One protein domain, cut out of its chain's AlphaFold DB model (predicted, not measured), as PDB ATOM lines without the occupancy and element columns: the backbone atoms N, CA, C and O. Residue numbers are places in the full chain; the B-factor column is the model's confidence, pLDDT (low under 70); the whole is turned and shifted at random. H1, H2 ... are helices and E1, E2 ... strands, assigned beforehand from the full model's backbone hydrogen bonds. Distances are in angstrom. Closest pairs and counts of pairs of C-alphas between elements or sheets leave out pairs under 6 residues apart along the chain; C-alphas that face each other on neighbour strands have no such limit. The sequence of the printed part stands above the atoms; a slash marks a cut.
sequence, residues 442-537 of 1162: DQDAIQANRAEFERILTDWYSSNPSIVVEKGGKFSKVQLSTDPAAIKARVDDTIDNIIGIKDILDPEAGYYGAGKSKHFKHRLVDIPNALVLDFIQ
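This is residues 442 to 537 of the 1162 residues of an uncharacterized protein of Phycisphaerae bacterium (UniProt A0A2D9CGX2). Helices H2 and H3 cross as an X, with the two-stranded hairpin E1 and E2 at one end of the domain and short H1 at the other. Residues 500 to 537 have no named element. The 96 printed residues run H1, H2, E1, E2, H3; the sheet is antiparallel, the class mixed, with under half of the residues in named elements. It is compact, radius of gyration of the C-alphas 13.8 A, spanning 40 by 34 by 22 A.

Find E1 at residues 466 to 470, 13.1 A, and E2 at 475 to 479, 12.8 A. H3, residues 484 to 499, runs 22.2 A to C-alpha 499 at (118.279, 150.693, 85.578). H2, residues 450 to 463, spans 19.9 A. H1, residues 443 to 448, 8.5 A, begins at C-alpha 443 at (115.095, 155.283, 87.405).

In the hairpin, N 469 and O 476 are within hydrogen-bond range, 2.9 A. H2 and H3 touch, closest C-alphas Leu 457 and Val 491, 6.1 A, at a steep tilt of 54 degrees, opposite ways. H1 is close but not clearly touching H3, closest C-alphas Gln 443 and Ile 499, 5.9 A. Every O i to N i+4 pair in H1, H2 and H3 is within range.

The C-alphas farthest apart, Ala 448 and Gly 472, are 40.4 A apart. The printed part has no cut, and no link is long. Look for pLDDT under 70 at residues 466 to 477 and 503 to 524.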
ATOM      1  N   ASP A 442     115.872 159.306  85.560       88.06
ATOM      2  CA  ASP A 442     114.992 159.032  86.691       88.06
ATOM      3  C   ASP A 442     114.579 157.557  86.650       88.06
ATOM      4  O   ASP A 442     113.665 157.150  85.931       88.06
ATOM      5  N   GLN A 443     115.321 156.728  87.384       86.81
ATOM      6  CA  GLN A 443     115.095 155.283  87.405       86.81
ATOM      7  C   GLN A 443     113.733 154.915  88.002       86.81
ATOM      8  O   GLN A 443     113.127 153.950  87.537       86.81
ATOM      9  N   ASP A 444     113.235 155.683  88.973       85.50
ATOM     10  CA  ASP A 444     111.937 155.436  89.605       85.50
ATOM     11  C   ASP A 444     110.804 155.716  88.607       85.50
ATOM     12  O   ASP A 444     109.894 154.897  88.452       85.50
ATOM     13  N   ALA A 445     110.893 156.820  87.856       90.12
ATOM     14  CA  ALA A 445     109.942 157.147  86.794       90.12
ATOM     15  C   ALA A 445     109.971 156.115  85.653       90.12
ATOM     16  O   ALA A 445     108.913 155.700  85.169       90.12
ATOM     17  N   ILE A 446     111.162 155.649  85.256       90.38
ATOM     18  CA  ILE A 446     111.325 154.592  84.246       90.38
ATOM     19  C   ILE A 446     110.708 153.278  84.726       90.38
ATOM     20  O   ILE A 446     110.024 152.616  83.953       90.38
ATOM     21  N   GLN A 447     110.917 152.884  85.984       89.12
ATOM     22  CA  GLN A 447     110.322 151.660  86.523       89.12
ATOM     23  C   GLN A 447     108.797 151.768  86.626       89.12
ATOM     24  O   GLN A 447     108.093 150.838  86.229       89.12
ATOM     25  N   ALA A 448     108.282 152.904  87.105       92.25
ATOM     26  CA  ALA A 448     106.848 153.142  87.245       92.25
ATOM     27  C   ALA A 448     106.118 153.188  85.890       92.25
ATOM     28  O   ALA A 448     105.001 152.684  85.781       92.25
ATOM     29  N   ASN A 449     106.754 153.747  84.853       94.62
ATOM     30  CA  ASN A 449     106.160 153.974  83.531       94.62
ATOM     31  C   ASN A 449     106.929 153.257  82.400       94.62
ATOM     32  O   ASN A 449     107.035 153.764  81.281       94.62
ATOM     33  N   ARG A 450     107.450 152.053  82.675       92.50
ATOM     34  CA  ARG A 450     108.363 151.309  81.780       92.50
ATOM     35  C   ARG A 450     107.832 151.120  80.362       92.50
ATOM     36  O   ARG A 450     108.589 151.270  79.412       92.50
ATOM     37  N   ALA A 451     106.541 150.818  80.219       94.44
ATOM     38  CA  ALA A 451     105.922 150.570  78.916       94.44
ATOM     39  C   ALA A 451     105.952 151.806  78.001       94.44
ATOM     40  O   ALA A 451     106.169 151.681  76.798       94.44
ATOM     41  N   GLU A 452     105.767 153.002  78.565       94.81
ATOM     42  CA  GLU A 452     105.814 154.245  77.793       94.81
ATOM     43  C   GLU A 452     107.251 154.584  77.381       94.81
ATOM     44  O   GLU A 452     107.502 154.972  76.240       94.81
ATOM     45  N   PHE A 453     108.219 154.347  78.267       95.06
ATOM     46  CA  PHE A 453     109.631 154.511  77.934       95.06
ATOM     47  C   PHE A 453     110.096 153.519  76.854       95.06
ATOM     48  O   PHE A 453     110.776 153.908  75.903       95.06
ATOM     49  N   GLU A 454     109.672 152.253  76.949       94.62
ATOM     50  CA  GLU A 454     109.906 151.221  75.930       94.62
ATOM     51  C   GLU A 454     109.325 151.639  74.573       94.62
ATOM     52  O   GLU A 454     109.991 151.484  73.546       94.62
ATOM     53  N   ARG A 455     108.126 152.236  74.558       95.88
ATOM     54  CA  ARG A 455     107.501 152.774  73.343       95.88
ATOM     55  C   ARG A 455     108.345 153.887  72.719       95.88
ATOM     56  O   ARG A 455     108.649 153.814  71.531       95.88
ATOM     57  N   ILE A 456     108.781 154.868  73.511       94.88
ATOM     58  CA  ILE A 456     109.621 155.984  73.039       94.88
ATOM     59  C   ILE A 456     110.941 155.474  72.444       94.88
ATOM     60  O   ILE A 456     111.338 155.904  71.360       94.88
ATOM     61  N   LEU A 457     111.614 154.535  73.118       92.31
ATOM     62  CA  LEU A 457     112.859 153.942  72.621       92.31
ATOM     63  C   LEU A 457     112.635 153.092  71.364       92.31
ATOM     64  O   LEU A 457     113.458 153.125  70.448       92.31
ATOM     65  N   THR A 458     111.518 152.365  71.288       93.25
ATOM     66  CA  THR A 458     111.129 151.595  70.099       93.25
ATOM     67  C   THR A 458     110.933 152.517  68.899       93.25
ATOM     68  O   THR A 458     111.510 152.265  67.838       93.25
ATOM     69  N   ASP A 459     110.190 153.613  69.067       93.75
ATOM     70  CA  ASP A 459     109.964 154.614  68.019       93.75
ATOM     71  C   ASP A 459     111.290 155.263  67.581       93.75
ATOM     72  O   ASP A 459     111.557 155.418  66.381       93.75
ATOM     73  N   TRP A 460     112.164 155.578  68.546       90.38
ATOM     74  CA  TRP A 460     113.481 156.163  68.292       90.38
ATOM     75  C   TRP A 460     114.395 155.227  67.497       90.38
ATOM     76  O   TRP A 460     114.906 155.629  66.451       90.38
ATOM     77  N   TYR A 461     114.575 153.979  67.939       88.38
ATOM     78  CA  TYR A 461     115.435 153.000  67.266       88.38
ATOM     79  C   TYR A 461     114.874 152.512  65.930       88.38
ATOM     80  O   TYR A 461     115.650 152.098  65.067       88.38
ATOM     81  N   SER A 462     113.554 152.577  65.740       87.94
ATOM     82  CA  SER A 462     112.924 152.338  64.438       87.94
ATOM     83  C   SER A 462     113.263 153.453  63.447       87.94
ATOM     84  O   SER A 462     113.577 153.181  62.290       87.94
ATOM     85  N   SER A 463     113.230 154.704  63.910       87.31
ATOM     86  CA  SER A 463     113.466 155.892  63.079       87.31
ATOM     87  C   SER A 463     114.953 156.194  62.863       87.31
ATOM     88  O   SER A 463     115.316 156.807  61.862       87.31
ATOM     89  N   ASN A 464     115.822 155.732  63.769       82.81
ATOM     90  CA  ASN A 464     117.264 155.992  63.769       82.81
ATOM     91  C   ASN A 464     118.064 154.678  63.875       82.81
ATOM     92  O   ASN A 464     118.702 154.417  64.895       82.81
ATOM     93  N   PRO A 465     118.083 153.817  62.838       79.25
ATOM     94  CA  PRO A 465     118.660 152.481  62.945       79.25
ATOM     95  C   PRO A 465     120.175 152.460  62.733       79.25
ATOM     96  O   PRO A 465     120.726 151.435  62.353       79.25
ATOM     97  N   SER A 466     120.876 153.575  62.911       68.38
ATOM     98  CA  SER A 466     122.303 153.668  62.609       68.38
ATOM     99  C   SER A 466     123.095 154.015  63.855       68.38
ATOM    100  O   SER A 466     122.835 155.057  64.448       68.38
ATOM    101  N   ILE A 467     124.095 153.204  64.193       66.25
ATOM    102  CA  ILE A 467     125.052 153.510  65.262       66.25
ATOM    103  C   ILE A 467     126.464 153.616  64.697       66.25
ATOM    104  O   ILE A 467     126.765 153.095  63.621       66.25
ATOM    105  N   VAL A 468     127.344 154.282  65.432       58.66
ATOM    106  CA  VAL A 468     128.776 154.291  65.139       58.66
ATOM    107  C   VAL A 468     129.413 153.138  65.911       58.66
ATOM    108  O   VAL A 468     129.291 153.078  67.130       58.66
ATOM    109  N   VAL A 469     130.054 152.201  65.208       55.72
ATOM    110  CA  VAL A 469     130.737 151.053  65.827       55.72
ATOM    111  C   VAL A 469     132.219 151.111  65.495       55.72
ATOM    112  O   VAL A 469     132.601 151.324  64.340       55.72
ATOM    113  N   GLU A 470     133.048 150.880  66.505       45.41
ATOM    114  CA  GLU A 470     134.484 150.707  66.342       45.41
ATOM    115  C   GLU A 470     134.798 149.271  65.901       45.41
ATOM    116  O   GLU A 470     134.461 148.302  66.586       45.41
ATOM    117  N   LYS A 471     135.477 149.114  64.760       53.12
ATOM    118  CA  LYS A 471     135.986 147.814  64.314       53.12
ATOM    119  C   LYS A 471     137.445 147.946  63.892       53.12
ATOM    120  O   LYS A 471     137.740 148.438  62.808       53.12
ATOM    121  N   GLY A 472     138.355 147.495  64.756       46.81
ATOM    122  CA  GLY A 472     139.799 147.539  64.503       46.81
ATOM    123  C   GLY A 472     140.377 148.959  64.481       46.81
ATOM    124  O   GLY A 472     141.155 149.270  63.583       46.81
ATOM    125  N   GLY A 473     139.961 149.825  65.415       47.88
ATOM    126  CA  GLY A 473     140.460 151.202  65.530       47.88
ATOM    127  C   GLY A 473     139.899 152.186  64.498       47.88
ATOM    128  O   GLY A 473     140.389 153.305  64.395       47.88
ATOM    129  N   LYS A 474     138.884 151.790  63.717       44.84
ATOM    130  CA  LYS A 474     138.143 152.680  62.812       44.84
ATOM    131  C   LYS A 474     136.666 152.695  63.171       44.84
ATOM    132  O   LYS A 474     136.043 151.635  63.287       44.84
ATOM    133  N   PHE A 475     136.109 153.893  63.295       51.12
ATOM    134  CA  PHE A 475     134.678 154.108  63.455       51.12
ATOM    135  C   PHE A 475     133.987 153.998  62.103       51.12
ATOM    136  O   PHE A 475     134.392 154.611  61.118       51.12
ATOM    137  N   SER A 476     132.939 153.186  62.044       55.09
ATOM    138  CA  SER A 476     132.092 153.085  60.860       55.09
ATOM    139  C   SER A 476     130.631 153.146  61.274       55.09
ATOM    140  O   SER A 476     130.236 152.565  62.287       55.09
ATOM    141  N   LYS A 477     129.827 153.881  60.503       61.59
ATOM    142  CA  LYS A 477     128.380 153.934  60.704       61.59
ATOM    143  C   LYS A 477     127.792 152.607  60.228       61.59
ATOM    144  O   LYS A 477     127.834 152.302  59.037       61.59
ATOM    145  N   VAL A 478     127.288 151.807  61.162       71.69
ATOM    146  CA  VAL A 478     126.671 150.506  60.891       71.69
ATOM    147  C   VAL A 478     125.162 150.653  61.015       71.69
ATOM    148  O   VAL A 478     124.655 151.169  62.013       71.69
ATOM    149  N   GLN A 479     124.441 150.179  60.000       76.31
ATOM    150  CA  GLN A 479     122.990 150.065  60.066       76.31
ATOM    151  C   GLN A 479     122.625 148.820  60.884       76.31
ATOM    152  O   GLN A 479     122.992 147.698  60.533       76.31
ATOM    153  N   LEU A 480     121.918 149.022  61.987       80.94
ATOM    154  CA  LEU A 480     121.355 147.977  62.826       80.94
ATOM    155  C   LEU A 480     120.068 147.422  62.216       80.94
ATOM    156  O   LEU A 480     119.344 148.109  61.496       80.94
ATOM    157  N   SER A 481     119.761 146.166  62.549       82.62
ATOM    158  CA  SER A 481     118.513 145.520  62.131       82.62
ATOM    159  C   SER A 481     117.291 146.280  62.656       82.62
ATOM    160  O   SER A 481     117.207 146.572  63.853       82.62
ATOM    161  N   THR A 482     116.331 146.558  61.775       84.81
ATOM    162  CA  THR A 482     115.023 147.160  62.094       84.81
ATOM    163  C   THR A 482     113.932 146.113  62.332       84.81
ATOM    164  O   THR A 482     112.755 146.454  62.386       84.81
ATOM    165  N   ASP A 483     114.297 144.833  62.433       89.62
ATOM    166  CA  ASP A 483     113.354 143.772  62.783       89.62
ATOM    167  C   ASP A 483     112.774 144.007  64.194       89.62
ATOM    168  O   ASP A 483     113.550 144.322  65.107       89.62
ATOM    169  N   PRO A 484     111.453 143.843  64.419       88.44
ATOM    170  CA  PRO A 484     110.837 144.105  65.718       88.44
ATOM    171  C   PRO A 484     111.499 143.372  66.891       88.44
ATOM    172  O   PRO A 484     111.653 143.962  67.959       88.44
ATOM    173  N   ALA A 485     111.953 142.126  66.709       89.19
ATOM    174  CA  ALA A 485     112.633 141.386  67.773       89.19
ATOM    175  C   ALA A 485     114.017 141.975  68.096       89.19
ATOM    176  O   ALA A 485     114.396 142.075  69.263       89.19
ATOM    177  N   ALA A 486     114.757 142.417  67.074       87.44
ATOM    178  CA  ALA A 486     116.058 143.059  67.246       87.44
ATOM    179  C   ALA A 486     115.942 144.455  67.879       87.44
ATOM    180  O   ALA A 486     116.798 144.827  68.679       87.44
ATOM    181  N   ILE A 487     114.903 145.225  67.538       89.00
ATOM    182  CA  ILE A 487     114.609 146.507  68.193       89.00
ATOM    183  C   ILE A 487     114.257 146.260  69.654       89.00
ATOM    184  O   ILE A 487     114.886 146.857  70.522       89.00
ATOM    185  N   LYS A 488     113.334 145.331  69.930       91.00
ATOM    186  CA  LYS A 488     112.930 145.002  71.297       91.00
ATOM    187  C   LYS A 488     114.127 144.613  72.166       91.00
ATOM    188  O   LYS A 488     114.286 145.164  73.245       91.00
ATOM    189  N   ALA A 489     115.007 143.743  71.671       89.19
ATOM    190  CA  ALA A 489     116.208 143.347  72.403       89.19
ATOM    191  C   ALA A 489     117.131 144.538  72.723       89.19
ATOM    192  O   ALA A 489     117.664 144.615  73.825       89.19
ATOM    193  N   ARG A 490     117.296 145.490  71.792       87.06
ATOM    194  CA  ARG A 490     118.071 146.718  72.046       87.06
ATOM    195  C   ARG A 490     117.400 147.629  73.061       87.06
ATOM    196  O   ARG A 490     118.096 148.247  73.859       87.06
ATOM    197  N   VAL A 491     116.075 147.749  73.008       90.06
ATOM    198  CA  VAL A 491     115.312 148.539  73.979       90.06
ATOM    199  C   VAL A 491     115.431 147.924  75.371       90.06
ATOM    200  O   VAL A 491     115.779 148.643  76.300       90.06
ATOM    201  N   ASP A 492     115.231 146.610  75.502       90.44
ATOM    202  CA  ASP A 492     115.384 145.888  76.769       90.44
ATOM    203  C   ASP A 492     116.799 146.082  77.342       90.44
ATOM    204  O   ASP A 492     116.934 146.534  78.475       90.44
ATOM    205  N   ASP A 493     117.847 145.866  76.537       86.62
ATOM    206  CA  ASP A 493     119.245 146.077  76.948       86.62
ATOM    207  C   ASP A 493     119.516 147.536  77.349       86.62
ATOM    208  O   ASP A 493     120.174 147.815  78.348       86.62
ATOM    209  N   THR A 494     118.952 148.497  76.617       87.12
ATOM    210  CA  THR A 494     119.060 149.922  76.959       87.12
ATOM    211  C   THR A 494     118.435 150.219  78.319       87.12
ATOM    212  O   THR A 494     119.052 150.888  79.149       87.12
ATOM    213  N   ILE A 495     117.215 149.733  78.558       89.69
ATOM    214  CA  ILE A 495     116.491 149.940  79.814       89.69
ATOM    215  C   ILE A 495     117.236 149.264  80.967       89.69
ATOM    216  O   ILE A 495     117.435 149.892  82.005       89.69
ATOM    217  N   ASP A 496     117.695 148.030  80.777       85.75
ATOM    218  CA  ASP A 496     118.424 147.273  81.793       85.75
ATOM    219  C   ASP A 496     119.766 147.941  82.126       85.75
ATOM    220  O   ASP A 496     120.127 148.046  83.299       85.75
ATOM    221  N   ASN A 497     120.464 148.498  81.130       83.00
ATOM    222  CA  ASN A 497     121.673 149.292  81.345       83.00
ATOM    223  C   ASN A 497     121.385 150.593  82.109       83.00
ATOM    224  O   ASN A 497     122.165 150.952  82.990       83.00
ATOM    225  N   ILE A 498     120.272 151.289  81.828       83.50
ATOM    226  CA  ILE A 498     119.871 152.502  82.567       83.50
ATOM    227  C   ILE A 498     119.517 152.168  84.021       83.50
ATOM    228  O   ILE A 498     119.983 152.843  84.942       83.50
ATOM    229  N   ILE A 499     118.702 151.134  84.241       84.12
ATOM    230  CA  ILE A 499     118.279 150.693  85.578       84.12
ATOM    231  C   ILE A 499     119.468 150.112  86.360       84.12
ATOM    232  O   ILE A 499     119.534 150.251  87.577       84.12
ATOM    233  N   GLY A 500     120.447 149.520  85.672       78.19
ATOM    234  CA  GLY A 500     121.675 148.988  86.262       78.19
ATOM    235  C   GLY A 500     122.674 150.044  86.760       78.19
ATOM    236  O   GLY A 500     123.661 149.679  87.406       78.19
ATOM    237  N   ILE A 501     122.451 151.339  86.492       75.06
ATOM    238  CA  ILE A 501     123.297 152.435  86.994       75.06
ATOM    239  C   ILE A 501     123.146 152.526  88.521       75.06
ATOM    240  O   ILE A 501     122.158 153.045  89.030       75.06
ATOM    241  N   LYS A 502     124.152 152.051  89.262       70.62
ATOM    242  CA  LYS A 502     124.131 152.004  90.740       70.62
ATOM    243  C   LYS A 502     124.221 153.386  91.403       70.62
ATOM    244  O   LYS A 502     123.626 153.649  92.449       70.62
ATOM    245  N   ASP A 503     125.003 154.287  90.815       68.69
ATOM    246  CA  ASP A 503     125.112 155.670  91.273       68.69
ATOM    247  C   ASP A 503     125.105 156.614  90.074       68.69
ATOM    248  O   ASP A 503     126.062 156.704  89.316       68.69
ATOM    249  N   ILE A 504     123.999 157.334  89.910       67.88
ATOM    250  CA  ILE A 504     123.763 158.279  88.810       67.88
ATOM    251  C   ILE A 504     124.775 159.444  88.831       67.88
ATOM    252  O   ILE A 504     125.006 160.098  87.808       67.88
ATOM    253  N   LEU A 505     125.398 159.696  89.985       66.12
ATOM    254  CA  LEU A 505     126.440 160.704  90.152       66.12
ATOM    255  C   LEU A 505     127.844 160.136  90.070       66.12
ATOM    256  O   LEU A 505     128.778 160.940  89.996       66.12
ATOM    257  N   ASP A 506     127.997 158.803  90.068       64.62
ATOM    258  CA  ASP A 506     129.306 158.195  89.901       64.62
ATOM    259  C   ASP A 506     129.876 158.754  88.604       64.62
ATOM    260  O   ASP A 506     129.273 158.631  87.523       64.62
ATOM    261  N   PRO A 507     131.025 159.432  88.710       56.47
ATOM    262  CA  PRO A 507     131.659 159.998  87.562       56.47
ATOM    263  C   PRO A 507     131.795 158.978  86.418       56.47
ATOM    264  O   PRO A 507     131.560 159.392  85.292       56.47
ATOM    265  N   GLU A 508     132.009 157.684  86.685       51.78
ATOM    266  CA  GLU A 508     132.124 156.600  85.690       51.78
ATOM    267  C   GLU A 508     130.794 155.959  85.230       51.78
ATOM    268  O   GLU A 508     130.724 155.420  84.126       51.78
ATOM    269  N   ALA A 509     129.708 156.025  86.010       49.28
ATOM    270  CA  ALA A 509     128.507 155.216  85.747       49.28
ATOM    271  C   ALA A 509     127.650 155.669  84.551       49.28
ATOM    272  O   ALA A 509     126.795 154.927  84.079       49.28
ATOM    273  N   GLY A 510     127.903 156.863  84.012       42.53
ATOM    274  CA  GLY A 510     127.245 157.352  82.796       42.53
ATOM    275  C   GLY A 510     127.988 157.049  81.491       42.53
ATOM    276  O   GLY A 510     127.573 157.582  80.466       42.53
ATOM    277  N   TYR A 511     129.100 156.297  81.524       47.91
ATOM    278  CA  TYR A 511     130.039 156.157  80.394       47.91
ATOM    279  C   TYR A 511     130.144 154.746  79.806       47.91
ATOM    280  O   TYR A 511     131.040 154.480  79.008       47.91
ATOM    281  N   TYR A 512     129.212 153.853  80.134       35.69
ATOM    282  CA  TYR A 512     129.172 152.507  79.565       35.69
ATOM    283  C   TYR A 512     128.452 152.496  78.208       35.69
ATOM    284  O   TYR A 512     127.307 152.083  78.103       35.69
ATOM    285  N   GLY A 513     129.132 152.968  77.165       29.48
ATOM    286  CA  GLY A 513     128.767 152.740  75.765       29.48
ATOM    287  C   GLY A 513     129.972 152.152  75.039       29.48
ATOM    288  O   GLY A 513     131.073 152.686  75.151       29.48
ATOM    289  N   ALA A 514     129.805 151.013  74.366       23.98
ATOM    290  CA  ALA A 514     130.913 150.322  73.713       23.98
ATOM    291  C   ALA A 514     131.416 151.122  72.497       23.98
ATOM    292  O   ALA A 514     130.657 151.359  71.561       23.98
ATOM    293  N   GLY A 515     132.702 151.479  72.495       29.09
ATOM    294  CA  GLY A 515     133.373 152.119  71.363       29.09
ATOM    295  C   GLY A 515     133.994 153.450  71.752       29.09
ATOM    296  O   GLY A 515     133.338 154.325  72.310       29.09
ATOM    297  N   LYS A 516     135.291 153.556  71.481       42.41
ATOM    298  CA  LYS A 516     136.145 154.688  71.810       42.41
ATOM    299  C   LYS A 516     135.634 155.994  71.166       42.41
ATOM    300  O   LYS A 516     134.727 156.019  70.350       42.41
ATOM    301  N   SER A 517     136.203 157.097  71.612       42.66
ATOM    302  CA  SER A 517     136.115 158.472  71.110       42.66
ATOM    303  C   SER A 517     135.158 158.932  69.989       42.66
ATOM    304  O   SER A 517     135.221 158.500  68.840       42.66
ATOM    305  N   LYS A 518     134.499 160.056  70.295       39.19
ATOM    306  CA  LYS A 518     134.516 161.288  69.474       39.19
ATOM    307  C   LYS A 518     134.034 162.509  70.256       39.19
ATOM    308  O   LYS A 518     134.458 163.627  70.004       39.19
ATOM    309  N   HIS A 519     133.288 162.246  71.321       38.22
ATOM    310  CA  HIS A 519     133.111 163.127  72.463       38.22
ATOM    311  C   HIS A 519     133.404 162.255  73.675       38.22
ATOM    312  O   HIS A 519     132.857 161.153  73.768       38.22
ATOM    313  N   PHE A 520     134.282 162.667  74.593       36.91
ATOM    314  CA  PHE A 520     134.274 162.000  75.891       36.91
ATOM    315  C   PHE A 520     132.824 162.083  76.368       36.91
ATOM    316  O   PHE A 520     132.332 163.190  76.592       36.91
ATOM    317  N   LYS A 521     132.181 160.919  76.554       47.22
ATOM    318  CA  LYS A 521     130.842 160.762  77.138       47.22
ATOM    319  C   LYS A 521     129.675 160.960  76.154       47.22
ATOM    320  O   LYS A 521     128.854 161.860  76.332       47.22
ATOM    321  N   HIS A 522     129.519 160.069  75.172       48.12
ATOM    322  CA  HIS A 522     128.174 159.852  74.632       48.12
ATOM    323  C   HIS A 522     127.239 159.484  75.790       48.12
ATOM    324  O   HIS A 522     127.610 158.729  76.692       48.12
ATOM    325  N   ARG A 523     126.030 160.051  75.789       56.72
ATOM    326  CA  ARG A 523     124.954 159.536  76.636       56.72
ATOM    327  C   ARG A 523     124.777 158.057  76.291       56.72
ATOM    328  O   ARG A 523     124.897 157.703  75.123       56.72
ATOM    329  N   LEU A 524     124.438 157.232  77.283       60.59
ATOM    330  CA  LEU A 524     124.113 155.811  77.081       60.59
ATOM    331  C   LEU A 524     123.133 155.594  75.905       60.59
ATOM    332  O   LEU A 524     123.203 154.581  75.224       60.59
ATOM    333  N   VAL A 525     122.260 156.580  75.655       71.94
ATOM    334  CA  VAL A 525     121.317 156.632  74.529       71.94
ATOM    335  C   VAL A 525     121.400 158.000  73.848       71.94
ATOM    336  O   VAL A 525     121.309 159.031  74.524       71.94
ATOM    337  N   ASP A 526     121.503 158.022  72.520       73.06
ATOM    338  CA  ASP A 526     121.645 159.212  71.660       73.06
ATOM    339  C   ASP A 526     120.319 159.917  71.299       73.06
ATOM    340  O   ASP A 526     120.275 160.802  70.440       73.06
ATOM    341  N   ILE A 527     119.235 159.545  71.980       80.88
ATOM    342  CA  ILE A 527     117.930 160.208  71.898       80.88
ATOM    343  C   ILE A 527     118.028 161.658  72.419       80.88
ATOM    344  O   ILE A 527     118.774 161.879  73.373       80.88
ATOM    345  N   PRO A 528     117.306 162.655  71.870       85.50
ATOM    346  CA  PRO A 528     117.225 164.015  72.420       85.50
ATOM    347  C   PRO A 528     116.534 164.069  73.788       85.50
ATOM    348  O   PRO A 528     115.581 163.329  74.028       85.50
ATOM    349  N   ASN A 529     116.947 164.987  74.671       88.50
ATOM    350  CA  ASN A 529     116.304 165.198  75.976       88.50
ATOM    351  C   ASN A 529     114.819 165.539  75.830       88.50
ATOM    352  O   ASN A 529     114.017 165.041  76.610       88.50
ATOM    353  N   ALA A 530     114.450 166.319  74.808       90.12
ATOM    354  CA  ALA A 530     113.071 166.741  74.561       90.12
ATOM    355  C   ALA A 530     112.061 165.579  74.457       90.12
ATOM    356  O   ALA A 530     110.887 165.787  74.755       90.12
ATOM    357  N   LEU A 531     112.505 164.379  74.055       91.12
ATOM    358  CA  LEU A 531     111.658 163.184  73.926       91.12
ATOM    359  C   LEU A 531     111.550 162.359  75.215       91.12
ATOM    360  O   LEU A 531     110.693 161.489  75.299       91.12
ATOM    361  N   VAL A 532     112.416 162.604  76.200       92.12
ATOM    362  CA  VAL A 532     112.531 161.785  77.420       92.12
ATOM    363  C   VAL A 532     112.439 162.613  78.702       92.12
ATOM    364  O   VAL A 532     112.886 162.152  79.746       92.12
ATOM    365  N   LEU A 533     111.876 163.826  78.639       91.81
ATOM    366  CA  LEU A 533     111.777 164.736  79.791       91.81
ATOM    367  C   LEU A 533     111.101 164.083  81.005       91.81
ATOM    368  O   LEU A 533     111.576 164.265  82.116       91.81
ATOM    369  N   ASP A 534     110.082 163.250  80.786       91.75
ATOM    370  CA  ASP A 534     109.351 162.563  81.864       91.75
ATOM    371  C   ASP A 534     110.147 161.413  82.521       91.75
ATOM    372  O   ASP A 534     109.705 160.827  83.508       91.75
ATOM    373  N   PHE A 535     111.317 161.072  81.971       93.12
ATOM    374  CA  PHE A 535     112.176 159.965  82.407       93.12
ATOM    375  C   PHE A 535     113.577 160.431  82.823       93.12
ATOM    376  O   PHE A 535     114.468 159.610  83.060       93.12
ATOM    377  N   ILE A 536     113.808 161.743  82.888       90.25
ATOM    378  CA  ILE A 536     115.076 162.337  83.313       90.25
ATOM    379  C   ILE A 536     114.832 163.362  84.418       90.25
ATOM    380  O   ILE A 536     113.742 163.897  84.563       90.25
ATOM    381  N   GLN A 537     115.877 163.669  85.180       87.81
ATOM    382  CA  GLN A 537     115.835 164.732  86.179       87.81
ATOM    383  C   GLN A 537     115.727 166.095  85.482       87.81
ATOM    384  O   GLN A 537     116.638 166.497  84.756       87.81
TER     385      GLN A 537